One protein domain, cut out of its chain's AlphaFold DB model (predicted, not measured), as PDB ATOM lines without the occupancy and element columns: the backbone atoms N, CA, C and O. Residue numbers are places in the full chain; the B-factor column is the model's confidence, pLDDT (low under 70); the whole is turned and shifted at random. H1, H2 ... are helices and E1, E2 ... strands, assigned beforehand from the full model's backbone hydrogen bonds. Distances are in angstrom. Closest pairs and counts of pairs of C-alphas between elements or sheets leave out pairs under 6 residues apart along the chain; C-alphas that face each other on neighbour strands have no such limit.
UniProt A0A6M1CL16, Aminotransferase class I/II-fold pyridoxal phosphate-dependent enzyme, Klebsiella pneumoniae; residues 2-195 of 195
ATOM      1  N   ASP A   2     -23.169  14.106 -88.525       89.75
ATOM      2  CA  ASP A   2     -21.760  13.612 -88.526       89.75
ATOM      3  C   ASP A   2     -21.472  12.171 -89.036       89.75
ATOM      4  O   ASP A   2     -20.529  11.523 -88.596       89.75
ATOM      5  N   ASN A   3     -22.281  11.656 -89.971       92.25
ATOM      6  CA  ASN A   3     -22.318  10.245 -90.374       92.25
ATOM      7  C   ASN A   3     -22.491   9.221 -89.219       92.25
ATOM      8  O   ASN A   3     -21.990   8.102 -89.289       92.25
ATOM      9  N   ARG A   4     -23.192   9.601 -88.142       93.94
ATOM     10  CA  ARG A   4     -23.493   8.792 -86.953       93.94
ATOM     11  C   ARG A   4     -24.948   8.977 -86.483       93.94
ATOM     12  O   ARG A   4     -25.567  10.036 -86.649       93.94
ATOM     13  N   TYR A   5     -25.500   7.929 -85.867       95.56
ATOM     14  CA  TYR A   5     -26.824   7.953 -85.223       95.56
ATOM     15  C   TYR A   5     -26.747   8.475 -83.799       95.56
ATOM     16  O   TYR A   5     -25.923   7.979 -83.046       95.56
ATOM     17  N   HIS A   6     -27.637   9.383 -83.410       96.75
ATOM     18  CA  HIS A   6     -27.748   9.892 -82.039       96.75
ATOM     19  C   HIS A   6     -29.157   9.653 -81.502       96.75
ATOM     20  O   HIS A   6     -30.100   9.520 -82.285       96.75
ATOM     21  N   LEU A   7     -29.289   9.589 -80.179       97.75
ATOM     22  CA  LEU A   7     -30.586   9.499 -79.517       97.75
ATOM     23  C   LEU A   7     -31.230  10.886 -79.465       97.75
ATOM     24  O   LEU A   7     -30.649  11.826 -78.929       97.75
ATOM     25  N   ASP A   8     -32.438  10.998 -80.009       98.00
ATOM     26  CA  ASP A   8     -33.271  12.191 -79.866       98.00
ATOM     27  C   ASP A   8     -34.064  12.085 -78.559       98.00
ATOM     28  O   ASP A   8     -35.156  11.516 -78.511       98.00
ATOM     29  N   PHE A   9     -33.467  12.561 -77.467       98.31
ATOM     30  CA  PHE A   9     -34.054  12.430 -76.134       98.31
ATOM     31  C   PHE A   9     -35.363  13.204 -75.967       98.31
ATOM     32  O   PHE A   9     -36.245  12.726 -75.254       98.31
ATOM     33  N   ASP A  10     -35.523  14.336 -76.653       98.38
ATOM     34  CA  ASP A  10     -36.761  15.117 -76.612       98.38
ATOM     35  C   ASP A  10     -37.900  14.339 -77.277       98.38
ATOM     36  O   ASP A  10     -38.995  14.213 -76.715       98.38
ATOM     37  N   HIS A  11     -37.631  13.746 -78.444       98.25
ATOM     38  CA  HIS A  11     -38.592  12.885 -79.123       98.25
ATOM     39  C   HIS A  11     -38.917  11.636 -78.296       98.25
ATOM     40  O   HIS A  11     -40.090  11.313 -78.109       98.25
ATOM     41  N   ILE A  12     -37.903  10.958 -77.753       98.38
ATOM     42  CA  ILE A  12     -38.080   9.768 -76.909       98.38
ATOM     43  C   ILE A  12     -38.951  10.093 -75.690       98.38
ATOM     44  O   ILE A  12     -39.898   9.361 -75.398       98.38
ATOM     45  N   GLU A  13     -38.686  11.202 -74.996       98.56
ATOM     46  CA  GLU A  13     -39.470  11.596 -73.827       98.56
ATOM     47  C   GLU A  13     -40.915  11.964 -74.205       98.56
ATOM     48  O   GLU A  13     -41.858  11.584 -73.501       98.56
ATOM     49  N   ALA A  14     -41.124  12.654 -75.331       98.56
ATOM     50  CA  ALA A  14     -42.462  12.936 -75.852       98.56
ATOM     51  C   ALA A  14     -43.244  11.641 -76.142       98.56
ATOM     52  O   ALA A  14     -44.387  11.504 -75.705       98.56
ATOM     53  N   GLN A  15     -42.605  10.658 -76.785       98.31
ATOM     54  CA  GLN A  15     -43.195   9.345 -77.066       98.31
ATOM     55  C   GLN A  15     -43.523   8.569 -75.780       98.31
ATOM     56  O   GLN A  15     -44.586   7.950 -75.684       98.31
ATOM     57  N   MET A  16     -42.663   8.632 -74.757       97.88
ATOM     58  CA  MET A  16     -42.946   8.028 -73.450       97.88
ATOM     59  C   MET A  16     -44.149   8.677 -72.757       97.88
ATOM     60  O   MET A  16     -45.001   7.964 -72.218       97.88
ATOM     61  N   ARG A  17     -44.251  10.013 -72.795       97.62
ATOM     62  CA  ARG A  17     -45.383  10.763 -72.227       97.62
ATOM     63  C   ARG A  17     -46.705  10.417 -72.906       97.62
ATOM     64  O   ARG A  17     -47.701  10.192 -72.215       97.62
ATOM     65  N   GLU A  18     -46.702  10.380 -74.235       98.31
ATOM     66  CA  GLU A  18     -47.892  10.144 -75.050       98.31
ATOM     67  C   GLU A  18     -48.372   8.692 -74.954       98.31
ATOM     68  O   GLU A  18     -49.525   8.433 -74.609       98.31
ATOM     69  N   HIS A  19     -47.482   7.733 -75.216       98.25
ATOM     70  CA  HIS A  19     -47.867   6.332 -75.398       98.25
ATOM     71  C   HIS A  19     -47.726   5.479 -74.137       98.25
ATOM     72  O   HIS A  19     -48.282   4.381 -74.080       98.25
ATOM     73  N   ARG A  20     -47.017   5.968 -73.109       97.62
ATOM     74  CA  ARG A  20     -46.801   5.277 -71.823       97.62
ATOM     75  C   ARG A  20     -46.361   3.814 -71.999       97.62
ATOM     76  O   ARG A  20     -47.019   2.907 -71.464       97.62
ATOM     77  N   PRO A  21     -45.273   3.566 -72.757       98.25
ATOM     78  CA  PRO A  21     -44.783   2.219 -72.997       98.25
ATOM     79  C   PRO A  21     -44.443   1.528 -71.674       98.25
ATOM     80  O   PRO A  21     -44.148   2.167 -70.668       98.25
ATOM     81  N   LYS A  22     -44.499   0.197 -71.660       98.19
ATOM     82  CA  LYS A  22     -44.150  -0.595 -70.467       98.19
ATOM     83  C   LYS A  22     -42.714  -1.087 -70.479       98.19
ATOM     84  O   LYS A  22     -42.168  -1.374 -69.419       98.19
ATOM     85  N   VAL A  23     -42.124  -1.191 -71.664       98.38
ATOM     86  CA  VAL A  23     -40.789  -1.738 -71.880       98.38
ATOM     87  C   VAL A  23     -40.098  -0.932 -72.973       98.38
ATOM     88  O   VAL A  23     -40.736  -0.587 -73.968       98.38
ATOM     89  N   TRP A  24     -38.800  -0.694 -72.813       98.44
ATOM     90  CA  TRP A  24     -37.903  -0.280 -73.886       98.44
ATOM     91  C   TRP A  24     -36.833  -1.356 -74.084       98.44
ATOM     92  O   TRP A  24     -36.087  -1.672 -73.162       98.44
ATOM     93  N   LEU A  25     -36.777  -1.924 -75.292       98.50
ATOM     94  CA  LEU A  25     -35.679  -2.776 -75.750       98.50
ATOM     95  C   LEU A  25     -34.565  -1.892 -76.334       98.50
ATOM     96  O   LEU A  25     -34.731  -1.311 -77.406       98.50
ATOM     97  N   PHE A  26     -33.454  -1.766 -75.620       98.50
ATOM     98  CA  PHE A  26     -32.330  -0.905 -75.968       98.50
ATOM     99  C   PHE A  26     -31.113  -1.749 -76.372       98.50
ATOM    100  O   PHE A  26     -30.656  -2.590 -75.608       98.50
ATOM    101  N   CYS A  27     -30.584  -1.545 -77.579       98.38
ATOM    102  CA  CYS A  27     -29.450  -2.317 -78.100       98.38
ATOM    103  C   CYS A  27     -28.134  -1.550 -77.883       98.38
ATOM    104  O   CYS A  27     -27.996  -0.417 -78.358       98.38
ATOM    105  N   SER A  28     -27.185  -2.147 -77.157       97.94
ATOM    106  CA  SER A  28     -25.938  -1.508 -76.720       97.94
ATOM    107  C   SER A  28     -24.783  -2.518 -76.644       97.94
ATOM    108  O   SER A  28     -24.677  -3.216 -75.650       97.94
ATOM    109  N   PRO A  29     -23.857  -2.600 -77.612       97.81
ATOM    110  CA  PRO A  29     -23.698  -1.731 -78.775       97.81
ATOM    111  C   PRO A  29     -24.847  -1.851 -79.782       97.81
ATOM    112  O   PRO A  29     -25.453  -2.908 -79.937       97.81
ATOM    113  N   HIS A  30     -25.160  -0.758 -80.477       97.81
ATOM    114  CA  HIS A  30     -26.358  -0.650 -81.303       97.81
ATOM    115  C   HIS A  30     -26.180  -1.292 -82.685       97.81
ATOM    116  O   HIS A  30     -25.588  -0.706 -83.601       97.81
ATOM    117  N   ASN A  31     -26.763  -2.474 -82.863       96.75
ATOM    118  CA  ASN A  31     -26.993  -3.089 -84.169       96.75
ATOM    119  C   ASN A  31     -28.165  -2.372 -84.885       96.75
ATOM    120  O   ASN A  31     -29.207  -2.187 -84.257       96.75
ATOM    121  N   PRO A  32     -28.055  -1.977 -86.171       94.94
ATOM    122  CA  PRO A  32     -26.978  -2.270 -87.129       94.94
ATOM    123  C   PRO A  32     -25.886  -1.207 -87.257       94.94
ATOM    124  O   PRO A  32     -24.932  -1.411 -87.993       94.94
ATOM    125  N   SER A  33     -25.996  -0.083 -86.552       95.19
ATOM    126  CA  SER A  33     -25.070   1.046 -86.723       95.19
ATOM    127  C   SER A  33     -23.628   0.792 -86.265       95.19
ATOM    128  O   SER A  33     -22.727   1.516 -86.673       95.19
ATOM    129  N   GLY A  34     -23.414  -0.160 -85.352       95.94
ATOM    130  CA  GLY A  34     -22.123  -0.368 -84.694       95.94
ATOM    131  C   GLY A  34     -21.760   0.710 -83.664       95.94
ATOM    132  O   GLY A  34     -20.600   0.789 -83.278       95.94
ATOM    133  N   ARG A  35     -22.711   1.549 -83.219       97.06
ATOM    134  CA  ARG A  35     -22.488   2.564 -82.171       97.06
ATOM    135  C   ARG A  35     -22.243   1.926 -80.810       97.06
ATOM    136  O   ARG A  35     -23.002   1.052 -80.390       97.06
ATOM    137  N   ILE A  36     -21.273   2.456 -80.078       97.75
ATOM    138  CA  ILE A  36     -21.137   2.282 -78.634       97.75
ATOM    139  C   ILE A  36     -21.731   3.524 -77.965       97.75
ATOM    140  O   ILE A  36     -21.345   4.654 -78.264       97.75
ATOM    141  N   TRP A  37     -22.689   3.321 -77.061       97.81
ATOM    142  CA  TRP A  37     -23.258   4.413 -76.275       97.81
ATOM    143  C   TRP A  37     -22.326   4.789 -75.127       97.81
ATOM    144  O   TRP A  37     -21.716   3.938 -74.475       97.81
ATOM    145  N   THR A  38     -22.223   6.083 -74.862       97.25
ATOM    146  CA  THR A  38     -21.476   6.608 -73.724       97.25
ATOM    147  C   THR A  38     -22.208   6.334 -72.410       97.25
ATOM    148  O   THR A  38     -23.424   6.149 -72.371       97.25
ATOM    149  N   ALA A  39     -21.472   6.393 -71.295       97.50
ATOM    150  CA  ALA A  39     -22.057   6.302 -69.956       97.50
ATOM    151  C   ALA A  39     -23.183   7.326 -69.727       97.50
ATOM    152  O   ALA A  39     -24.193   7.001 -69.110       97.50
ATOM    153  N   ALA A  40     -23.016   8.551 -70.239       98.06
ATOM    154  CA  ALA A  40     -24.006   9.616 -70.105       98.06
ATOM    155  C   ALA A  40     -25.288   9.312 -70.895       98.06
ATOM    156  O   ALA A  40     -26.379   9.476 -70.358       98.06
ATOM    157  N   GLU A  41     -25.163   8.809 -72.128       98.19
ATOM    158  CA  GLU A  41     -26.316   8.407 -72.944       98.19
ATOM    159  C   GLU A  41     -27.083   7.248 -72.291       98.19
ATOM    160  O   GLU A  41     -28.301   7.329 -72.149       98.19
ATOM    161  N   ILE A  42     -26.382   6.204 -71.821       98.38
ATOM    162  CA  ILE A  42     -27.008   5.067 -71.119       98.38
ATOM    163  C   ILE A  42     -27.715   5.545 -69.847       98.38
ATOM    164  O   ILE A  42     -28.842   5.126 -69.569       98.38
ATOM    165  N   LYS A  43     -27.087   6.453 -69.092       98.25
ATOM    166  CA  LYS A  43     -27.693   7.039 -67.898       98.25
ATOM    167  C   LYS A  43     -28.967   7.804 -68.219       98.25
ATOM    168  O   LYS A  43     -29.976   7.594 -67.556       98.25
ATOM    169  N   GLN A  44     -28.953   8.643 -69.246       98.38
ATOM    170  CA  GLN A  44     -30.124   9.423 -69.626       98.38
ATOM    171  C   GLN A  44     -31.284   8.527 -70.094       98.38
ATOM    172  O   GLN A  44     -32.430   8.766 -69.720       98.38
ATOM    173  N   VAL A  45     -30.990   7.448 -70.831       98.44
ATOM    174  CA  VAL A  45     -31.968   6.395 -71.163       98.44
ATOM    175  C   VAL A  45     -32.557   5.772 -69.892       98.44
ATOM    176  O   VAL A  45     -33.776   5.648 -69.767       98.44
ATOM    177  N   SER A  46     -31.706   5.405 -68.931       98.12
ATOM    178  CA  SER A  46     -32.135   4.807 -67.665       98.12
ATOM    179  C   SER A  46     -32.991   5.747 -66.817       98.12
ATOM    180  O   SER A  46     -34.021   5.320 -66.293       98.12
ATOM    181  N   ASP A  47     -32.583   7.009 -66.683       98.06
ATOM    182  CA  ASP A  47     -33.288   8.025 -65.898       98.06
ATOM    183  C   ASP A  47     -34.691   8.278 -66.471       98.06
ATOM    184  O   ASP A  47     -35.668   8.305 -65.722       98.06
ATOM    185  N   LEU A  48     -34.815   8.381 -67.800       98.19
ATOM    186  CA  LEU A  48     -36.109   8.506 -68.475       98.19
ATOM    187  C   LEU A  48     -36.991   7.281 -68.222       98.19
ATOM    188  O   LEU A  48     -38.157   7.419 -67.849       98.19
ATOM    189  N   CYS A  49     -36.442   6.074 -68.364       98.44
ATOM    190  CA  CYS A  49     -37.192   4.856 -68.082       98.44
ATOM    191  C   CYS A  49     -37.723   4.827 -66.644       98.44
ATOM    192  O   CYS A  49     -38.894   4.508 -66.433       98.44
ATOM    193  N   LEU A  50     -36.909   5.211 -65.657       97.00
ATOM    194  CA  LEU A  50     -37.353   5.319 -64.266       97.00
ATOM    195  C   LEU A  50     -38.465   6.359 -64.096       97.00
ATOM    196  O   LEU A  50     -39.498   6.056 -63.499       97.00
ATOM    197  N   GLN A  51     -38.273   7.562 -64.643       97.62
ATOM    198  CA  GLN A  51     -39.223   8.672 -64.543       97.62
ATOM    199  C   GLN A  51     -40.618   8.289 -65.051       97.62
ATOM    200  O   GLN A  51     -41.623   8.698 -64.468       97.62
ATOM    201  N   TYR A  52     -40.688   7.486 -66.115       98.00
ATOM    202  CA  TYR A  52     -41.946   7.073 -66.739       98.00
ATOM    203  C   TYR A  52     -42.423   5.672 -66.341       98.00
ATOM    204  O   TYR A  52     -43.441   5.207 -66.857       98.00
ATOM    205  N   GLY A  53     -41.733   4.996 -65.416       97.31
ATOM    206  CA  GLY A  53     -42.077   3.635 -64.996       97.31
ATOM    207  C   GLY A  53     -41.974   2.608 -66.131       97.31
ATOM    208  O   GLY A  53     -42.767   1.667 -66.194       97.31
ATOM    209  N   VAL A  54     -41.028   2.816 -67.048       98.50
ATOM    210  CA  VAL A  54     -40.702   1.927 -68.165       98.50
ATOM    211  C   VAL A  54     -39.622   0.948 -67.713       98.50
ATOM    212  O   VAL A  54     -38.607   1.338 -67.132       98.50
ATOM    213  N   LEU A  55     -39.821  -0.336 -68.000       98.56
ATOM    214  CA  LEU A  55     -38.792  -1.354 -67.821       98.56
ATOM    215  C   LEU A  55     -37.738  -1.222 -68.926       98.56
ATOM    216  O   LEU A  55     -38.069  -1.306 -70.109       98.56
ATOM    217  N   LEU A  56     -36.475  -1.060 -68.551       98.75
ATOM    218  CA  LEU A  56     -35.367  -0.978 -69.491       98.75
ATOM    219  C   LEU A  56     -34.742  -2.363 -69.677       98.75
ATOM    220  O   LEU A  56     -34.175  -2.940 -68.750       98.75
ATOM    221  N   VAL A  57     -34.838  -2.901 -70.890       98.81
ATOM    222  CA  VAL A  57     -34.173  -4.144 -71.285       98.81
ATOM    223  C   VAL A  57     -33.011  -3.776 -72.193       98.81
ATOM    224  O   VAL A  57     -33.239  -3.297 -73.301       98.81
ATOM    225  N   ILE A  58     -31.781  -3.990 -71.738       98.75
ATOM    226  CA  ILE A  58     -30.577  -3.695 -72.515       98.75
ATOM    227  C   ILE A  58     -30.030  -5.000 -73.089       98.75
ATOM    228  O   ILE A  58     -29.758  -5.938 -72.344       98.75
ATOM    229  N   ASP A  59     -29.879  -5.056 -74.407       98.62
ATOM    230  CA  ASP A  59     -29.193  -6.135 -75.115       98.62
ATOM    231  C   ASP A  59     -27.741  -5.726 -75.379       98.62
ATOM    232  O   ASP A  59     -27.481  -4.845 -76.204       98.62
ATOM    233  N   GLU A  60     -26.811  -6.371 -74.670       98.38
ATOM    234  CA  GLU A  60     -25.365  -6.182 -74.819       98.38
ATOM    235  C   GLU A  60     -24.669  -7.392 -75.452       98.38
ATOM    236  O   GLU A  60     -23.489  -7.633 -75.212       98.38
ATOM    237  N   VAL A  61     -25.364  -8.168 -76.290       97.44
ATOM    238  CA  VAL A  61     -24.789  -9.359 -76.950       97.44
ATOM    239  C   VAL A  61     -23.635  -9.045 -77.919       97.44
ATOM    240  O   VAL A  61     -22.954  -9.952 -78.386       97.44
ATOM    241  N   HIS A  62     -23.425  -7.774 -78.275       97.12
ATOM    242  CA  HIS A  62     -22.325  -7.315 -79.133       97.12
ATOM    243  C   HIS A  62     -21.164  -6.663 -78.352       97.12
ATOM    244  O   HIS A  62     -20.232  -6.159 -78.979       97.12
ATOM    245  N   ALA A  63     -21.213  -6.650 -77.014       96.75
ATOM    246  CA  ALA A  63     -20.282  -5.918 -76.149       96.75
ATOM    247  C   ALA A  63     -18.806  -6.288 -76.347       96.75
ATOM    248  O   ALA A  63     -17.931  -5.436 -76.214       96.75
ATOM    249  N   GLU A  64     -18.527  -7.545 -76.677       96.31
ATOM    250  CA  GLU A  64     -17.173  -8.070 -76.826       96.31
ATOM    251  C   GLU A  64     -16.498  -7.666 -78.146       96.31
ATOM    252  O   GLU A  64     -15.273  -7.698 -78.241       96.31
ATOM    253  N   HIS A  65     -17.262  -7.267 -79.167       96.94
ATOM    254  CA  HIS A  65     -16.707  -6.817 -80.444       96.94
ATOM    255  C   HIS A  65     -16.477  -5.313 -80.432       96.94
ATOM    256  O   HIS A  65     -17.278  -4.563 -80.986       96.94
ATOM    257  N   VAL A  66     -15.395  -4.860 -79.803       96.44
ATOM    258  CA  VAL A  66     -14.989  -3.446 -79.803       96.44
ATOM    259  C   VAL A  66     -13.908  -3.241 -80.857       96.44
ATOM    260  O   VAL A  66     -12.814  -3.788 -80.743       96.44
ATOM    261  N   LEU A  67     -14.207  -2.447 -81.886       96.75
ATOM    262  CA  LEU A  67     -13.258  -2.128 -82.956       96.75
ATOM    263  C   LEU A  67     -12.535  -0.804 -82.687       96.75
ATOM    264  O   LEU A  67     -11.325  -0.697 -82.903       96.75
ATOM    265  N   TYR A  68     -13.269   0.194 -82.182       95.50
ATOM    266  CA  TYR A  68     -12.753   1.525 -81.862       95.50
ATOM    267  C   TYR A  68     -13.357   2.053 -80.561       95.50
ATOM    268  O   TYR A  68     -14.528   1.832 -80.263       95.50
ATOM    269  N   GLY A  69     -12.557   2.806 -79.806       93.75
ATOM    270  CA  GLY A  69     -12.985   3.386 -78.536       93.75
ATOM    271  C   GLY A  69     -13.014   2.362 -77.402       93.75
ATOM    272  O   GLY A  69     -12.129   1.516 -77.283       93.75
ATOM    273  N   SER A  70     -13.996   2.480 -76.513       94.50
ATOM    274  CA  SER A  70     -14.139   1.600 -75.352       94.50
ATOM    275  C   SER A  70     -15.608   1.356 -75.057       94.50
ATOM    276  O   SER A  70     -16.407   2.292 -75.048       94.50
ATOM    277  N   PHE A  71     -15.954   0.101 -74.787       96.94
ATOM    278  CA  PHE A  71     -17.310  -0.273 -74.417       96.94
ATOM    279  C   PHE A  71     -17.673   0.228 -73.014       96.94
ATOM    280  O   PHE A  71     -16.863   0.180 -72.086       96.94
ATOM    281  N   THR A  72     -18.913   0.693 -72.854       96.25
ATOM    282  CA  THR A  72     -19.502   1.007 -71.550       96.25
ATOM    283  C   THR A  72     -20.684   0.079 -71.304       96.25
ATOM    284  O   THR A  72     -21.739   0.262 -71.898       96.25
ATOM    285  N   GLY A  73     -20.506  -0.890 -70.404       96.88
ATOM    286  CA  GLY A  73     -21.596  -1.765 -69.972       96.88
ATOM    287  C   GLY A  73     -22.568  -1.046 -69.040       96.88
ATOM    288  O   GLY A  73     -22.164  -0.248 -68.188       96.88
ATOM    289  N   CYS A  74     -23.851  -1.361 -69.154       97.56
ATOM    290  CA  CYS A  74     -24.927  -0.741 -68.389       97.56
ATOM    291  C   CYS A  74     -24.830  -0.977 -66.877       97.56
ATOM    292  O   CYS A  74     -25.282  -0.141 -66.098       97.56
ATOM    293  N   LEU A  75     -24.187  -2.071 -66.456       97.38
ATOM    294  CA  LEU A  75     -23.933  -2.385 -65.046       97.38
ATOM    295  C   LEU A  75     -22.809  -1.545 -64.423       97.38
ATOM    296  O   LEU A  75     -22.569  -1.642 -63.218       97.38
ATOM    297  N   ARG A  76     -22.102  -0.724 -65.210       96.44
ATOM    298  CA  ARG A  76     -21.127   0.224 -64.667       96.44
ATOM    299  C   ARG A  76     -21.837   1.167 -63.682       96.44
ATOM    300  O   ARG A  76     -22.881   1.725 -64.030       96.44
ATOM    301  N   PRO A  77     -21.273   1.412 -62.483       94.81
ATOM    302  CA  PRO A  77     -21.874   2.321 -61.512       94.81
ATOM    303  C   PRO A  77     -22.217   3.683 -62.125       94.81
ATOM    304  O   PRO A  77     -21.374   4.315 -62.762       94.81
ATOM    305  N   GLY A  78     -23.463   4.118 -61.932       92.75
ATOM    306  CA  GLY A  78     -23.978   5.385 -62.454       92.75
ATOM    307  C   GLY A  78     -24.483   5.353 -63.902       92.75
ATOM    308  O   GLY A  78     -24.908   6.402 -64.377       92.75
ATOM    309  N   CYS A  79     -24.451   4.203 -64.588       95.69
ATOM    310  CA  CYS A  79     -25.039   4.041 -65.923       95.69
ATOM    311  C   CYS A  79     -26.522   3.666 -65.832       95.69
ATOM    312  O   CYS A  79     -27.361   4.548 -65.937       95.69
ATOM    313  N   ALA A  80     -26.870   2.399 -65.608       96.75
ATOM    314  CA  ALA A  80     -28.270   1.993 -65.484       96.75
ATOM    315  C   ALA A  80     -28.700   1.794 -64.024       96.75
ATOM    316  O   ALA A  80     -27.928   1.347 -63.172       96.75
ATOM    317  N   ALA A  81     -29.957   2.123 -63.752       96.19
ATOM    318  CA  ALA A  81     -30.581   1.959 -62.454       96.19
ATOM    319  C   ALA A  81     -31.008   0.494 -62.239       96.19
ATOM    320  O   ALA A  81     -31.664  -0.090 -63.105       96.19
ATOM    321  N   PRO A  82     -30.636  -0.141 -61.117       95.88
ATOM    322  CA  PRO A  82     -30.897  -1.562 -60.892       95.88
ATOM    323  C   PRO A  82     -32.387  -1.917 -60.761       95.88
ATOM    324  O   PRO A  82     -32.746  -3.073 -60.985       95.88
ATOM    325  N   GLU A  83     -33.241  -0.957 -60.399       95.38
ATOM    326  CA  GLU A  83     -34.654  -1.150 -60.052       95.38
ATOM    327  C   GLU A  83     -35.531  -1.525 -61.255       95.38
ATOM    328  O   GLU A  83     -36.549  -2.197 -61.092       95.38
ATOM    329  N   ASN A  84     -35.158  -1.102 -62.466       95.31
ATOM    330  CA  ASN A  84     -35.929  -1.334 -63.691       95.31
ATOM    331  C   ASN A  84     -35.088  -1.910 -64.841       95.31
ATOM    332  O   ASN A  84     -35.493  -1.799 -65.998       95.31
ATOM    333  N   LEU A  85     -33.944  -2.530 -64.538       98.56
ATOM    334  CA  LEU A  85     -33.010  -3.050 -65.534       98.56
ATOM    335  C   LEU A  85     -33.117  -4.568 -65.715       98.56
ATOM    336  O   LEU A  85     -33.003  -5.343 -64.763       98.56
ATOM    337  N   ILE A  86     -33.209  -4.993 -66.974       98.75
ATOM    338  CA  ILE A  86     -32.875  -6.348 -67.420       98.75
ATOM    339  C   ILE A  86     -31.735  -6.242 -68.428       98.75
ATOM    340  O   ILE A  86     -31.932  -5.728 -69.523       98.75
ATOM    341  N   LEU A  87     -30.560  -6.767 -68.093       98.75
ATOM    342  CA  LEU A  87     -29.482  -6.964 -69.058       98.75
ATOM    343  C   LEU A  87     -29.614  -8.351 -69.694       98.75
ATOM    344  O   LEU A  87     -29.725  -9.349 -68.979       98.75
ATOM    345  N   LEU A  88     -29.567  -8.418 -71.021       98.62
ATOM    346  CA  LEU A  88     -29.463  -9.634 -71.819       98.62
ATOM    347  C   LEU A  88     -28.116  -9.646 -72.543       98.62
ATOM    348  O   LEU A  88     -27.749  -8.662 -73.179       98.62
ATOM    349  N   THR A  89     -27.379 -10.752 -72.465       97.69
ATOM    350  CA  THR A  89     -26.129 -10.918 -73.221       97.69
ATOM    351  C   THR A  89     -25.763 -12.404 -73.364       97.69
ATOM    352  O   THR A  89     -26.428 -13.290 -72.806       97.69
ATOM    353  N   SER A  90     -24.755 -12.702 -74.181       96.81
ATOM    354  CA  SER A  90     -24.180 -14.035 -74.349       96.81
ATOM    355  C   SER A  90     -22.851 -13.981 -75.111       96.81
ATOM    356  O   SER A  90     -22.655 -13.081 -75.925       96.81
ATOM    357  N   PRO A  91     -22.001 -15.020 -75.006       95.94
ATOM    358  CA  PRO A  91     -20.789 -15.127 -75.821       95.94
ATOM    359  C   PRO A  91     -21.081 -15.462 -77.293       95.94
ATOM    360  O   PRO A  91     -20.162 -15.691 -78.076       95.94
ATOM    361  N   ASN A  92     -22.351 -15.564 -77.704       94.69
ATOM    362  CA  ASN A  92     -22.701 -16.169 -78.990       94.69
ATOM    363  C   ASN A  92     -22.163 -15.386 -80.181       94.69
ATOM    364  O   ASN A  92     -21.767 -16.005 -81.166       94.69
ATOM    365  N   LYS A  93     -22.194 -14.052 -80.119       95.69
ATOM    366  CA  LYS A  93     -21.656 -13.207 -81.190       95.69
ATOM    367  C   LYS A  93     -20.139 -13.212 -81.135       95.69
ATOM    368  O   LYS A  93     -19.522 -13.613 -82.114       95.69
ATOM    369  N   ALA A  94     -19.607 -12.901 -79.954       96.38
ATOM    370  CA  ALA A  94     -18.185 -12.847 -79.655       96.38
ATOM    371  C   ALA A  94     -17.423 -14.079 -80.166       96.38
ATOM    372  O   ALA A  94     -16.438 -13.936 -80.879       96.38
ATOM    373  N   PHE A  95     -17.932 -15.279 -79.869       97.06
ATOM    374  CA  PHE A  95     -17.253 -16.559 -80.100       97.06
ATOM    375  C   PHE A  95     -17.920 -17.440 -81.164       97.06
ATOM    376  O   PHE A  95     -17.615 -18.626 -81.274       97.06
ATOM    377  N   ASN A  96     -18.849 -16.886 -81.952       96.06
ATOM    378  CA  ASN A  96     -19.584 -17.620 -82.989       96.06
ATOM    379  C   ASN A  96     -20.306 -18.890 -82.470       96.06
ATOM    380  O   ASN A  96     -20.360 -19.930 -83.128       96.06
ATOM    381  N   LEU A  97     -20.901 -18.805 -81.276       95.94
ATOM    382  CA  LEU A  97     -21.583 -19.918 -80.597       95.94
ATOM    383  C   LEU A  97     -23.108 -19.907 -80.782       95.94
ATOM    384  O   LEU A  97     -23.830 -20.598 -80.066       95.94
ATOM    385  N   GLY A  98     -23.637 -19.158 -81.756       91.12
ATOM    386  CA  GLY A  98     -25.088 -19.013 -81.967       91.12
ATOM    387  C   GLY A  98     -25.845 -20.339 -82.139       91.12
ATOM    388  O   GLY A  98     -27.002 -20.450 -81.729       91.12
ATOM    389  N   GLY A  99     -25.181 -21.371 -82.668       93.19
ATOM    390  CA  GLY A  99     -25.738 -22.721 -82.789       93.19
ATOM    391  C   GLY A  99     -25.965 -23.436 -81.451       93.19
ATOM    392  O   GLY A  99     -26.812 -24.326 -81.383       93.19
ATOM    393  N   LEU A 100     -25.274 -23.026 -80.381       94.00
ATOM    394  CA  LEU A 100     -25.423 -23.601 -79.043       94.00
ATOM    395  C   LEU A 100     -26.675 -23.105 -78.317       94.00
ATOM    396  O   LEU A 100     -27.054 -23.705 -77.320       94.00
ATOM    397  N   LYS A 101     -27.346 -22.054 -78.812       90.25
ATOM    398  CA  LYS A 101     -28.642 -21.565 -78.298       90.25
ATOM    399  C   LYS A 101     -28.678 -21.323 -76.779       90.25
ATOM    400  O   LYS A 101     -29.680 -21.625 -76.134       90.25
ATOM    401  N   THR A 102     -27.613 -20.753 -76.216       93.06
ATOM    402  CA  THR A 102     -27.563 -20.385 -74.793       93.06
ATOM    403  C   THR A 102     -27.250 -18.904 -74.634       93.06
ATOM    404  O   THR A 102     -26.431 -18.344 -75.356       93.06
ATOM    405  N   SER A 103     -27.931 -18.255 -73.700       95.38
ATOM    406  CA  SER A 103     -27.708 -16.871 -73.286       95.38
ATOM    407  C   SER A 103     -27.999 -16.751 -71.797       95.38
ATOM    408  O   SER A 103     -28.446 -17.712 -71.163       95.38
ATOM    409  N   TYR A 104     -27.739 -15.583 -71.226       96.31
ATOM    410  CA  TYR A 104     -28.069 -15.312 -69.839       96.31
ATOM    411  C   TYR A 104     -28.594 -13.890 -69.671       96.31
ATOM    412  O   TYR A 104     -28.458 -13.028 -70.539       96.31
ATOM    413  N   SER A 105     -29.250 -13.678 -68.534       97.56
ATOM    414  CA  SER A 105     -29.740 -12.367 -68.129       97.56
ATOM    415  C   SER A 105     -29.124 -11.988 -66.794       97.56
ATOM    416  O   SER A 105     -28.936 -12.845 -65.927       97.56
ATOM    417  N   ILE A 106     -28.827 -10.706 -66.624       98.50
ATOM    418  CA  ILE A 106     -28.411 -10.130 -65.350       98.50
ATOM    419  C   ILE A 106     -29.479  -9.112 -64.964       98.50
ATOM    420  O   ILE A 106     -29.693  -8.114 -65.643       98.50
ATOM    421  N   ILE A 107     -30.194  -9.405 -63.882       98.62
ATOM    422  CA  ILE A 107     -31.319  -8.595 -63.407       98.62
ATOM    423  C   ILE A 107     -31.023  -8.260 -61.949       98.62
ATOM    424  O   ILE A 107     -31.180  -9.153 -61.111       98.62
ATOM    425  N   PRO A 108     -30.535  -7.048 -61.632       98.00
ATOM    426  CA  PRO A 108     -30.145  -6.692 -60.269       98.00
ATOM    427  C   PRO A 108     -31.311  -6.769 -59.275       98.00
ATOM    428  O   PRO A 108     -31.177  -7.420 -58.231       98.00
ATOM    429  N   ASP A 109     -32.471  -6.205 -59.627       98.00
ATOM    430  CA  ASP A 109     -33.653  -6.231 -58.766       98.00
ATOM    431  C   ASP A 109     -34.176  -7.671 -58.546       98.00
ATOM    432  O   ASP A 109     -34.491  -8.391 -59.504       98.00
ATOM    433  N   PRO A 110     -34.271  -8.144 -57.289       98.25
ATOM    434  CA  PRO A 110     -34.665  -9.517 -56.991       98.25
ATOM    435  C   PRO A 110     -36.138  -9.818 -57.296       98.25
ATOM    436  O   PRO A 110     -36.454 -10.961 -57.645       98.25
ATOM    437  N   ALA A 111     -37.041  -8.840 -57.181       97.94
ATOM    438  CA  ALA A 111     -38.466  -9.041 -57.434       97.94
ATOM    439  C   ALA A 111     -38.733  -9.200 -58.939       97.94
ATOM    440  O   ALA A 111     -39.393 -10.158 -59.359       97.94
ATOM    441  N   LEU A 112     -38.136  -8.326 -59.746       98.00
ATOM    442  CA  LEU A 112     -38.114  -8.371 -61.201       98.00
ATOM    443  C   LEU A 112     -37.448  -9.654 -61.698       98.00
ATOM    444  O   LEU A 112     -38.020 -10.358 -62.531       98.00
ATOM    445  N   ARG A 113     -36.292 -10.034 -61.134       98.44
ATOM    446  CA  ARG A 113     -35.605 -11.290 -61.477       98.44
ATOM    447  C   ARG A 113     -36.487 -12.507 -61.207       98.44
ATOM    448  O   ARG A 113     -36.559 -13.417 -62.033       98.44
ATOM    449  N   ALA A 114     -37.195 -12.529 -60.077       98.25
ATOM    450  CA  ALA A 114     -38.132 -13.602 -59.761       98.25
ATOM    451  C   ALA A 114     -39.335 -13.623 -60.719       98.25
ATOM    452  O   ALA A 114     -39.774 -14.702 -61.120       98.25
ATOM    453  N   GLN A 115     -39.865 -12.460 -61.106       97.75
ATOM    454  CA  GLN A 115     -40.941 -12.355 -62.093       97.75
ATOM    455  C   GLN A 115     -40.507 -12.859 -63.469       97.75
ATOM    456  O   GLN A 115     -41.229 -13.657 -64.071       97.75
ATOM    457  N   PHE A 116     -39.327 -12.452 -63.933       97.75
ATOM    458  CA  PHE A 116     -38.755 -12.901 -65.196       97.75
ATOM    459  C   PHE A 116     -38.547 -14.418 -65.199       97.75
ATOM    460  O   PHE A 116     -39.027 -15.106 -66.099       97.75
ATOM    461  N   ARG A 117     -37.950 -14.968 -64.132       97.12
ATOM    462  CA  ARG A 117     -37.741 -16.415 -63.977       97.12
ATOM    463  C   ARG A 117     -39.047 -17.211 -64.037       97.12
ATOM    464  O   ARG A 117     -39.106 -18.203 -64.754       97.12
ATOM    465  N   ARG A 118     -40.115 -16.754 -63.369       97.94
ATOM    466  CA  ARG A 118     -41.440 -17.402 -63.461       97.94
ATOM    467  C   ARG A 118     -41.973 -17.432 -64.893       97.94
ATOM    468  O   ARG A 118     -42.660 -18.379 -65.265       97.94
ATOM    469  N   GLN A 119     -41.698 -16.401 -65.692       97.44
ATOM    470  CA  GLN A 119     -42.115 -16.384 -67.092       97.44
ATOM    471  C   GLN A 119     -41.274 -17.338 -67.950       97.44
ATOM    472  O   GLN A 119     -41.837 -18.023 -68.801       97.44
ATOM    473  N   LEU A 120     -39.964 -17.436 -67.702       96.44
ATOM    474  CA  LEU A 120     -39.108 -18.431 -68.355       96.44
ATOM    475  C   LEU A 120     -39.568 -19.863 -68.051       96.44
ATOM    476  O   LEU A 120     -39.678 -20.672 -68.968       96.44
ATOM    477  N   GLU A 121     -39.914 -20.153 -66.793       96.75
ATOM    478  CA  GLU A 121     -40.454 -21.450 -66.363       96.75
ATOM    479  C   GLU A 121     -41.752 -21.801 -67.101       96.75
ATOM    480  O   GLU A 121     -41.877 -22.900 -67.637       96.75
ATOM    481  N   LYS A 122     -42.689 -20.850 -67.216       97.44
ATOM    482  CA  LYS A 122     -43.928 -21.029 -67.997       97.44
ATOM    483  C   LYS A 122     -43.674 -21.277 -69.485       97.44
ATOM    484  O   LYS A 122     -44.469 -21.955 -70.126       97.44
ATOM    485  N   ASN A 123     -42.586 -20.729 -70.017       96.31
ATOM    486  CA  ASN A 123     -42.182 -20.892 -71.410       96.31
ATOM    487  C   ASN A 123     -41.292 -22.132 -71.632       96.31
ATOM    488  O   ASN A 123     -40.788 -22.316 -72.738       96.31
ATOM    489  N   SER A 124     -41.066 -22.961 -70.605       94.81
ATOM    490  CA  SER A 124     -40.155 -24.117 -70.648       94.81
ATOM    491  C   SER A 124     -38.699 -23.757 -70.985       94.81
ATOM    492  O   SER A 124     -37.955 -24.575 -71.524       94.81
ATOM    493  N   ILE A 125     -38.264 -22.540 -70.642       92.62
ATOM    494  CA  ILE A 125     -36.879 -22.062 -70.771       92.62
ATOM    495  C   ILE A 125     -36.201 -22.185 -69.400       92.62
ATOM    496  O   ILE A 125     -35.942 -21.197 -68.719       92.62
ATOM    497  N   THR A 126     -35.974 -23.416 -68.945       88.31
ATOM    498  CA  THR A 126     -35.492 -23.685 -67.574       88.31
ATOM    499  C   THR A 126     -34.094 -24.276 -67.513       88.31
ATOM    500  O   THR A 126     -33.403 -24.098 -66.514       88.31
ATOM    501  N   SER A 127     -33.680 -24.984 -68.563       90.12
ATOM    502  CA  SER A 127     -32.457 -25.779 -68.554       90.12
ATOM    503  C   SER A 127     -31.664 -25.522 -69.835       90.12
ATOM    504  O   SER A 127     -32.158 -25.847 -70.917       90.12
ATOM    505  N   PRO A 128     -30.453 -24.942 -69.754       92.25
ATOM    506  CA  PRO A 128     -29.579 -24.843 -70.913       92.25
ATOM    507  C   PRO A 128     -29.110 -26.241 -71.335       92.25
ATOM    508  O   PRO A 128     -29.052 -27.172 -70.529       92.25
ATOM    509  N   ASN A 129     -28.758 -26.399 -72.608       93.56
ATOM    510  CA  ASN A 129     -28.158 -27.645 -73.076       93.56
ATOM    511  C   ASN A 129     -26.700 -27.760 -72.594       93.56
ATOM    512  O   ASN A 129     -26.027 -26.750 -72.373       93.56
ATOM    513  N   LEU A 130     -26.213 -29.000 -72.479       95.69
ATOM    514  CA  LEU A 130     -24.876 -29.309 -71.965       95.69
ATOM    515  C   LEU A 130     -23.767 -28.555 -72.716       95.69
ATOM    516  O   LEU A 130     -22.894 -27.964 -72.086       95.69
ATOM    517  N   PHE A 131     -23.820 -28.542 -74.049       96.19
ATOM    518  CA  PHE A 131     -22.794 -27.904 -74.873       96.19
ATOM    519  C   PHE A 131     -22.775 -26.389 -74.708       96.19
ATOM    520  O   PHE A 131     -21.706 -25.796 -74.668       96.19
ATOM    521  N   GLY A 132     -23.937 -25.755 -74.563       95.81
ATOM    522  CA  GLY A 132     -24.027 -24.320 -74.346       95.81
ATOM    523  C   GLY A 132     -23.500 -23.876 -72.981       95.81
ATOM    524  O   GLY A 132     -22.906 -22.808 -72.892       95.81
ATOM    525  N   VAL A 133     -23.659 -24.692 -71.931       95.94
ATOM    526  CA  VAL A 133     -23.053 -24.411 -70.615       95.94
ATOM    527  C   VAL A 133     -21.529 -24.440 -70.709       95.94
ATOM    528  O   VAL A 133     -20.877 -23.475 -70.314       95.94
ATOM    529  N   TRP A 134     -20.965 -25.506 -71.283       96.62
ATOM    530  CA  TRP A 134     -19.516 -25.610 -71.488       96.62
ATOM    531  C   TRP A 134     -18.985 -24.534 -72.436       96.62
ATOM    532  O   TRP A 134     -17.942 -23.955 -72.162       96.62
ATOM    533  N   GLY A 135     -19.730 -24.202 -73.494       96.62
ATOM    534  CA  GLY A 135     -19.372 -23.136 -74.427       96.62
ATOM    535  C   GLY A 135     -19.228 -21.776 -73.746       96.62
ATOM    536  O   GLY A 135     -18.274 -21.064 -74.031       96.62
ATOM    537  N   ILE A 136     -20.115 -21.431 -72.803       96.69
ATOM    538  CA  ILE A 136     -19.993 -20.188 -72.021       96.69
ATOM    539  C   ILE A 136     -18.769 -20.224 -71.101       96.69
ATOM    540  O   ILE A 136     -18.018 -19.252 -71.048       96.69
ATOM    541  N   ILE A 137     -18.573 -21.330 -70.378       96.81
ATOM    542  CA  ILE A 137     -17.455 -21.487 -69.438       96.81
ATOM    543  C   ILE A 137     -16.117 -21.349 -70.172       96.81
ATOM    544  O   ILE A 137     -15.256 -20.590 -69.732       96.81
ATOM    545  N   GLU A 138     -15.955 -22.041 -71.298       97.31
ATOM    546  CA  GLU A 138     -14.716 -22.017 -72.079       97.31
ATOM    547  C   GLU A 138     -14.488 -20.683 -72.793       97.31
ATOM    548  O   GLU A 138     -13.359 -20.185 -72.823       97.31
ATOM    549  N   ALA A 139     -15.553 -20.060 -73.312       97.06
ATOM    550  CA  ALA A 139     -15.470 -18.738 -73.925       97.06
ATOM    551  C   ALA A 139     -14.890 -17.704 -72.948       97.06
ATOM    552  O   ALA A 139     -13.939 -17.000 -73.285       97.06
ATOM    553  N   TYR A 140     -15.416 -17.644 -71.719       96.62
ATOM    554  CA  TYR A 140     -15.017 -16.613 -70.760       96.62
ATOM    555  C   TYR A 140     -13.766 -16.935 -69.939       96.62
ATOM    556  O   TYR A 140     -13.110 -15.999 -69.492       96.62
ATOM    557  N   ASN A 141     -13.404 -18.208 -69.752       97.94
ATOM    558  CA  ASN A 141     -12.213 -18.556 -68.969       97.94
ATOM    559  C   ASN A 141     -10.950 -18.741 -69.814       97.94
ATOM    560  O   ASN A 141      -9.862 -18.478 -69.311       97.94
ATOM    561  N   ASN A 142     -11.076 -19.213 -71.061       98.12
ATOM    562  CA  ASN A 142      -9.929 -19.733 -71.816       98.12
ATOM    563  C   ASN A 142      -9.794 -19.178 -73.243       98.12
ATOM    564  O   ASN A 142      -8.843 -19.533 -73.933       98.12
ATOM    565  N   SER A 143     -10.719 -18.329 -73.710       97.44
ATOM    566  CA  SER A 143     -10.775 -17.931 -75.130       97.44
ATOM    567  C   SER A 143     -10.548 -16.434 -75.392       97.44
ATOM    568  O   SER A 143     -10.717 -15.984 -76.525       97.44
ATOM    569  N   THR A 144     -10.156 -15.642 -74.389       95.62
ATOM    570  CA  THR A 144      -9.991 -14.182 -74.538       95.62
ATOM    571  C   THR A 144      -8.921 -13.796 -75.557       95.62
ATOM    572  O   THR A 144      -9.146 -12.881 -76.342       95.62
ATOM    573  N   ASP A 145      -7.811 -14.534 -75.626       97.94
ATOM    574  CA  ASP A 145      -6.730 -14.256 -76.583       97.94
ATOM    575  C   ASP A 145      -7.214 -14.390 -78.037       97.94
ATOM    576  O   ASP A 145      -6.897 -13.566 -78.895       97.94
ATOM    577  N   TRP A 146      -8.056 -15.395 -78.306       98.00
ATOM    578  CA  TRP A 146      -8.681 -15.574 -79.617       98.00
ATOM    579  C   TRP A 146      -9.630 -14.416 -79.955       98.00
ATOM    580  O   TRP A 146      -9.658 -13.952 -81.096       98.00
ATOM    581  N   LEU A 147     -10.389 -13.920 -78.973       97.44
ATOM    582  CA  LEU A 147     -11.293 -12.784 -79.163       97.44
ATOM    583  C   LEU A 147     -10.514 -11.496 -79.477       97.44
ATOM    584  O   LEU A 147     -10.921 -10.734 -80.356       97.44
ATOM    585  N   ASP A 148      -9.378 -11.272 -78.817       97.00
ATOM    586  CA  ASP A 148      -8.505 -10.125 -79.081       97.00
ATOM    587  C   ASP A 148      -7.914 -10.170 -80.497       97.00
ATOM    588  O   ASP A 148      -7.889  -9.156 -81.208       97.00
ATOM    589  N   GLU A 149      -7.464 -11.344 -80.945       98.25
ATOM    590  CA  GLU A 149      -7.012 -11.553 -82.323       98.25
ATOM    591  C   GLU A 149      -8.139 -11.333 -83.335       98.25
ATOM    592  O   GLU A 149      -7.938 -10.636 -84.338       98.25
ATOM    593  N   LEU A 150      -9.337 -11.855 -83.056       98.00
ATOM    594  CA  LEU A 150     -10.512 -11.649 -83.895       98.00
ATOM    595  C   LEU A 150     -10.860 -10.162 -84.006       98.00
ATOM    596  O   LEU A 150     -11.053  -9.669 -85.114       98.00
ATOM    597  N   ASN A 151     -10.909  -9.422 -82.899       97.81
ATOM    598  CA  ASN A 151     -11.227  -7.994 -82.921       97.81
ATOM    599  C   ASN A 151     -10.186  -7.189 -83.713       97.81
ATOM    600  O   ASN A 151     -10.549  -6.286 -84.469       97.81
ATOM    601  N   ARG A 152      -8.898  -7.555 -83.628       98.06
ATOM    602  CA  ARG A 152      -7.842  -6.956 -84.460       98.06
ATOM    603  C   ARG A 152      -8.069  -7.231 -85.946       98.06
ATOM    604  O   ARG A 152      -7.930  -6.321 -86.762       98.06
ATOM    605  N   TYR A 153      -8.445  -8.459 -86.295       98.31
ATOM    606  CA  TYR A 153      -8.765  -8.839 -87.668       98.31
ATOM    607  C   TYR A 153     -10.007  -8.104 -88.197       98.31
ATOM    608  O   TYR A 153      -9.973  -7.524 -89.280       98.31
ATOM    609  N   LEU A 154     -11.083  -8.051 -87.409       97.94
ATOM    610  CA  LEU A 154     -12.315  -7.337 -87.749       97.94
ATOM    611  C   LEU A 154     -12.079  -5.838 -87.937       97.94
ATOM    612  O   LEU A 154     -12.637  -5.244 -88.858       97.94
ATOM    613  N   ARG A 155     -11.216  -5.234 -87.115       98.00
ATOM    614  CA  ARG A 155     -10.803  -3.841 -87.291       98.00
ATOM    615  C   ARG A 155     -10.100  -3.635 -88.633       98.00
ATOM    616  O   ARG A 155     -10.475  -2.724 -89.363       98.00
ATOM    617  N   GLY A 156      -9.164  -4.518 -88.990       98.25
ATOM    618  CA  GLY A 156      -8.504  -4.492 -90.300       98.25
ATOM    619  C   GLY A 156      -9.489  -4.631 -91.466       98.25
ATOM    620  O   GLY A 156      -9.375  -3.913 -92.458       98.25
ATOM    621  N   ASN A 157     -10.508  -5.483 -91.330       98.00
ATOM    622  CA  ASN A 157     -11.575  -5.600 -92.328       98.00
ATOM    623  C   ASN A 157     -12.422  -4.323 -92.430       98.00
ATOM    624  O   ASN A 157     -12.794  -3.931 -93.535       98.00
ATOM    625  N   ALA A 158     -12.728  -3.672 -91.305       97.25
ATOM    626  CA  ALA A 158     -13.462  -2.410 -91.293       97.25
ATOM    627  C   ALA A 158     -12.661  -1.281 -91.962       97.25
ATOM    628  O   ALA A 158     -13.232  -0.524 -92.748       97.25
ATOM    629  N   ASP A 159     -11.352  -1.200 -91.703       97.19
ATOM    630  CA  ASP A 159     -10.441  -0.252 -92.359       97.19
ATOM    631  C   ASP A 159     -10.386  -0.494 -93.871       97.19
ATOM    632  O   ASP A 159     -10.614   0.425 -94.663       97.19
ATOM    633  N   TYR A 160     -10.169  -1.750 -94.275       97.62
ATOM    634  CA  TYR A 160     -10.146  -2.143 -95.681       97.62
ATOM    635  C   TYR A 160     -11.459  -1.797 -96.391       97.62
ATOM    636  O   TYR A 160     -11.445  -1.187 -97.459       97.62
ATOM    637  N   LEU A 161     -12.603  -2.150 -95.796       97.06
ATOM    638  CA  LEU A 161     -13.909  -1.882 -96.392       97.06
ATOM    639  C   LEU A 161     -14.184  -0.378 -96.489       97.06
ATOM    640  O   LEU A 161     -14.698   0.073 -97.507       97.06
ATOM    641  N   THR A 162     -13.806   0.399 -95.472       95.06
ATOM    642  CA  THR A 162     -13.949   1.861 -95.490       95.06
ATOM    643  C   THR A 162     -13.169   2.467 -96.657       95.06
ATOM    644  O   THR A 162     -13.717   3.282 -97.402       95.06
ATOM    645  N   GLN A 163     -11.923   2.032 -96.865       96.62
ATOM    646  CA  GLN A 163     -11.107   2.476 -97.994       96.62
ATOM    647  C   GLN A 163     -11.710   2.042 -99.337       96.62
ATOM    648  O   GLN A 163     -11.861   2.870-100.231       96.62
ATOM    649  N   ALA A 164     -12.104   0.774 -99.469       97.38
ATOM    650  CA  ALA A 164     -12.672   0.238-100.704       97.38
ATOM    651  C   ALA A 164     -13.992   0.927-101.092       97.38
ATOM    652  O   ALA A 164     -14.230   1.185-102.272       97.38
ATOM    653  N   VAL A 165     -14.844   1.257-100.112       96.81
ATOM    654  CA  VAL A 165     -16.075   2.028-100.341       96.81
ATOM    655  C   VAL A 165     -15.742   3.426-100.849       96.81
ATOM    656  O   VAL A 165     -16.286   3.837-101.869       96.81
ATOM    657  N   ALA A 166     -14.811   4.127-100.201       94.69
ATOM    658  CA  ALA A 166     -14.413   5.467-100.622       94.69
ATOM    659  C   ALA A 166     -13.768   5.493-102.022       94.69
ATOM    660  O   ALA A 166     -13.974   6.447-102.771       94.69
ATOM    661  N   GLU A 167     -13.003   4.460-102.383       97.69
ATOM    662  CA  GLU A 167     -12.298   4.377-103.667       97.69
ATOM    663  C   GLU A 167     -13.214   3.964-104.828       97.69
ATOM    664  O   GLU A 167     -13.138   4.538-105.916       97.69
ATOM    665  N   HIS A 168     -14.076   2.967-104.621       97.81
ATOM    666  CA  HIS A 168     -14.847   2.349-105.705       97.81
ATOM    667  C   HIS A 168     -16.320   2.772-105.748       97.81
ATOM    668  O   HIS A 168     -16.970   2.597-106.778       97.81
ATOM    669  N   PHE A 169     -16.855   3.333-104.660       96.38
ATOM    670  CA  PHE A 169     -18.272   3.673-104.519       96.38
ATOM    671  C   PHE A 169     -18.444   5.092-103.945       96.38
ATOM    672  O   PHE A 169     -18.913   5.249-102.821       96.38
ATOM    673  N   PRO A 170     -18.104   6.151-104.706       94.38
ATOM    674  CA  PRO A 170     -18.089   7.530-104.201       94.38
ATOM    675  C   PRO A 170     -19.458   8.051-103.731       94.38
ATOM    676  O   PRO A 170     -19.517   8.954-102.901       94.38
ATOM    677  N   ASP A 171     -20.556   7.463-104.220       95.44
ATOM    678  CA  ASP A 171     -21.926   7.792-103.797       95.44
ATOM    679  C   ASP A 171     -22.377   7.011-102.547       95.44
ATOM    680  O   ASP A 171     -23.539   7.082-102.137       95.44
ATOM    681  N   TRP A 172     -21.504   6.185-101.969       95.56
ATOM    682  CA  TRP A 172     -21.784   5.400-100.771       95.56
ATOM    683  C   TRP A 172     -21.032   5.999 -99.592       95.56
ATOM    684  O   TRP A 172     -19.868   6.377 -99.686       95.56
ATOM    685  N   GLN A 173     -21.694   6.039 -98.443       94.25
ATOM    686  CA  GLN A 173     -21.114   6.565 -97.222       94.25
ATOM    687  C   GLN A 173     -21.183   5.509 -96.124       94.25
ATOM    688  O   GLN A 173     -22.240   5.248 -95.549       94.25
ATOM    689  N   MET A 174     -20.043   4.886 -95.830       95.00
ATOM    690  CA  MET A 174     -19.926   3.952 -94.715       95.00
ATOM    691  C   MET A 174     -19.805   4.721 -93.399       95.00
ATOM    692  O   MET A 174     -18.997   5.642 -93.276       95.00
ATOM    693  N   MET A 175     -20.615   4.357 -92.409       95.38
ATOM    694  CA  MET A 175     -20.438   4.811 -91.033       95.38
ATOM    695  C   MET A 175     -19.278   4.037 -90.407       95.38
ATOM    696  O   MET A 175     -19.250   2.810 -90.493       95.38
ATOM    697  N   GLN A 176     -18.334   4.736 -89.765       92.94
ATOM    698  CA  GLN A 176     -17.248   4.076 -89.043       92.94
ATOM    699  C   GLN A 176     -17.840   3.279 -87.865       92.94
ATOM    700  O   GLN A 176     -18.422   3.894 -86.964       92.94
ATOM    701  N   PRO A 177     -17.727   1.939 -87.858       93.44
ATOM    702  CA  PRO A 177     -18.276   1.130 -86.780       93.44
ATOM    703  C   PRO A 177     -17.393   1.282 -85.542       93.44
ATOM    704  O   PRO A 177     -16.179   1.204 -85.656       93.44
ATOM    705  N   GLU A 178     -17.971   1.466 -84.357       96.75
ATOM    706  CA  GLU A 178     -17.225   1.410 -83.086       96.75
ATOM    707  C   GLU A 178     -17.189  -0.020 -82.542       96.75
ATOM    708  O   GLU A 178     -16.235  -0.437 -81.883       96.75
ATOM    709  N   SER A 179     -18.229  -0.785 -82.861       96.31
ATOM    710  CA  SER A 179     -18.452  -2.154 -82.432       96.31
ATOM    711  C   SER A 179     -19.099  -2.996 -83.533       96.31
ATOM    712  O   SER A 179     -19.602  -2.466 -84.525       96.31
ATOM    713  N   SER A 180     -19.158  -4.310 -83.293       92.38
ATOM    714  CA  SER A 180     -19.719  -5.343 -84.161       92.38
ATOM    715  C   SER A 180     -18.854  -5.626 -85.391       92.38
ATOM    716  O   SER A 180     -17.870  -4.955 -85.671       92.38
ATOM    717  N   TYR A 181     -19.228  -6.670 -86.123       95.12
ATOM    718  CA  TYR A 181     -18.634  -7.079 -87.397       95.12
ATOM    719  C   TYR A 181     -19.541  -6.727 -88.592       95.12
ATOM    720  O   TYR A 181     -19.351  -7.231 -89.698       95.12
ATOM    721  N   LEU A 182     -20.571  -5.907 -88.365       96.25
ATOM    722  CA  LEU A 182     -21.557  -5.503 -89.366       96.25
ATOM    723  C   LEU A 182     -21.272  -4.073 -89.823       96.25
ATOM    724  O   LEU A 182     -21.213  -3.157 -89.007       96.25
ATOM    725  N   ALA A 183     -21.113  -3.886 -91.132       95.62
ATOM    726  CA  ALA A 183     -20.935  -2.568 -91.723       95.62
ATOM    727  C   ALA A 183     -22.288  -1.888 -91.958       95.62
ATOM    728  O   ALA A 183     -23.223  -2.509 -92.471       95.62
ATOM    729  N   TRP A 184     -22.370  -0.596 -91.644       96.12
ATOM    730  CA  TRP A 184     -23.517   0.238 -91.982       96.12
ATOM    731  C   TRP A 184     -23.149   1.207 -93.100       96.12
ATOM    732  O   TRP A 184     -22.250   2.034 -92.944       96.12
ATOM    733  N   VAL A 185     -23.840   1.097 -94.235       94.94
ATOM    734  CA  VAL A 185     -23.541   1.873 -95.441       94.94
ATOM    735  C   VAL A 185     -24.786   2.617 -95.897       94.94
ATOM    736  O   VAL A 185     -25.807   2.019 -96.232       94.94
ATOM    737  N   ASN A 186     -24.691   3.939 -95.924       93.88
ATOM    738  CA  ASN A 186     -25.696   4.809 -96.498       93.88
ATOM    739  C   ASN A 186     -25.494   4.893 -98.016       93.88
ATOM    740  O   ASN A 186     -24.476   5.398 -98.483       93.88
ATOM    741  N   ILE A 187     -26.485   4.431 -98.776       94.88
ATOM    742  CA  ILE A 187     -26.488   4.461-100.247       94.88
ATOM    743  C   ILE A 187     -27.466   5.492-100.825       94.88
ATOM    744  O   ILE A 187     -27.719   5.493-102.028       94.88
ATOM    745  N   SER A 188     -28.060   6.352 -99.992       93.62
ATOM    746  CA  SER A 188     -29.149   7.253-100.406       93.62
ATOM    747  C   SER A 188     -28.781   8.189-101.562       93.62
ATOM    748  O   SER A 188     -29.644   8.483-102.387       93.62
ATOM    749  N   ALA A 189     -27.511   8.592-101.690       93.88
ATOM    750  CA  ALA A 189     -27.049   9.434-102.796       93.88
ATOM    751  C   ALA A 189     -27.162   8.750-104.173       93.88
ATOM    752  O   ALA A 189     -27.267   9.428-105.190       93.88
ATOM    753  N   THR A 190     -27.244   7.415-104.218       93.44
ATOM    754  CA  THR A 190     -27.475   6.664-105.464       93.44
ATOM    755  C   THR A 190     -28.923   6.729-105.965       93.44
ATOM    756  O   THR A 190     -29.214   6.253-107.063       93.44
ATOM    757  N   GLY A 191     -29.857   7.230-105.147       93.00
ATOM    758  CA  GLY A 191     -31.297   7.175-105.417       93.00
ATOM    759  C   GLY A 191     -31.905   5.767-105.340       93.00
ATOM    760  O   GLY A 191     -33.078   5.597-105.663       93.00
ATOM    761  N   ARG A 192     -31.132   4.753-104.926       88.88
ATOM    762  CA  ARG A 192     -31.595   3.370-104.758       88.88
ATOM    763  C   ARG A 192     -31.946   3.075-103.306       88.88
ATOM    764  O   ARG A 192     -31.337   3.602-102.376       88.88
ATOM    765  N   THR A 193     -32.893   2.167-103.125       83.94
ATOM    766  CA  THR A 193     -33.246   1.571-101.835       83.94
ATOM    767  C   THR A 193     -32.727   0.141-101.766       83.94
ATOM    768  O   THR A 193     -32.540  -0.505-102.793       83.94
ATOM    769  N   ALA A 194     -32.498  -0.375-100.557       69.56
ATOM    770  CA  ALA A 194     -32.021  -1.743-100.325       69.56
ATOM    771  C   ALA A 194     -33.095  -2.836-100.567       69.56
ATOM    772  O   ALA A 194     -33.002  -3.929-100.014       69.56
ATOM    773  N   THR A 195     -34.113  -2.534-101.378       56.16
ATOM    774  CA  THR A 195     -35.267  -3.378-101.722       56.16
ATOM    775  C   THR A 195     -35.567  -3.259-103.200       56.16
ATOM    776  O   THR A 195     -35.620  -2.089-103.654       56.16
TER     777      THR A 195
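Overview. This is residues 2 to 195 of the 195 residues of the protein "Aminotransferase class I/II-fold pyridoxal phosphate-dependent enzyme" of Klebsiella pneumoniae (UniProt A0A6M1CL16). A small twisted sheet of four strands, E1 to E4, has helix H2 over one face and H1 side by side with H2 past the E1 edge, while H3 only grazes the sheet. Away from it, H4 and the long H5 make a corner, and the far part of H5 has the small hairpin E5 and E6 packed on it; part of the unnamed stretch 60 to 84 lies in the space between the sheet and H5. The printed part has 194 residues with five named helices and six named strands, in the order H1 E1 H2 E2 E3 E4 H3 H4 H5 E5 E6. The larger sheet runs E1 E2 E3 E4 and is mixed, the smaller is antiparallel, and the class is mixed, helices and strands. The whole is compact, with a radius of gyration of the C-alphas of 18.8 A and spans of 55 by 46 by 35 A.

Along the chain. Start at the larger sheet and find C-alpha 23 at (-40.789, -1.738, -71.880), where E1, residues 23 to 27, begins. Beside it in the sheet come E2, residues 55 to 59, E3, residues 85 to 89, both 13.0 A long, and E4, residues 104 to 106. Look next for H2, residues 39 to 51, 18.2 A long, and H1, residues 9 to 19, 15.1 A. After E4 come H3, residues 110 to 122, 18.4 A, and H4, residues 130 to 142, 17.8 A. Find C-alpha 144 at (-9.991, -14.182, -74.538); from there H5, residues 144 to 168, runs 35.6 A to C-alpha 168 at (-14.847, 2.349, -105.705). The last two are E5, residues 173 to 175, and E6, residues 184 to 186.

Arrangement. In the larger sheet, E1 and E2 are parallel at 21 degrees, with N 26 and O 57 within hydrogen-bond range at 2.8 A. E2 and E3 are parallel at 17 degrees, with N 58 and O 86 at 2.8 A. E3 and E4 form an antiparallel hairpin at 150 degrees, with N 87 and O 106 at 2.9 A. H2 is on this sheet, two layers with the helix on one face, at a height over the sheet of 10.1 A; it lies over E2 and runs along the strands, at 9 degrees to E2 on the local plane. Its closest C-alphas to E2 are Cys 49 and Leu 56, 6.3 A apart. E1, H2 and E2 are a strand-helix-strand unit, two parallel neighbour strands with a helix between, and its crossover is right-handed. H1 is not on the sheet; it is close to H2 but not clearly touching, the closest C-alphas being Glu 13 and Leu 48 at 7.0 A, at a shallow tilt of 21 degrees, the same way. H3 only grazes the sheet, with its residues 112 to 117. H4 is apart from H3, and H4 and H5 meet only through their link. On the far part of H5, the closest C-alphas of H5 and E5 are Thr 162 and Met 174, 6.4 A apart. E5 and E6 form an antiparallel hairpin at 149 degrees, with N 186 and O 173 at 2.8 A. In H1, H2, H3, H4 and H5 every O i to N i+4 pair is within hydrogen-bond range.

Size, cuts and confidence. The two C-alphas farthest apart are those of Ala 111 and His 168, 54.9 A. The printed part has no cut and ends at residue 195, the chain's last residue. The links from E1 to H2, from E2 to E3 and from E3 to E4 are long, with 11, 25 and 14 residues. Residues 119 to 124, of which 119 to 122 belong to H3, stand free. The mean pLDDT of the printed part is 96.1, and residues 194 to 195 are under 70.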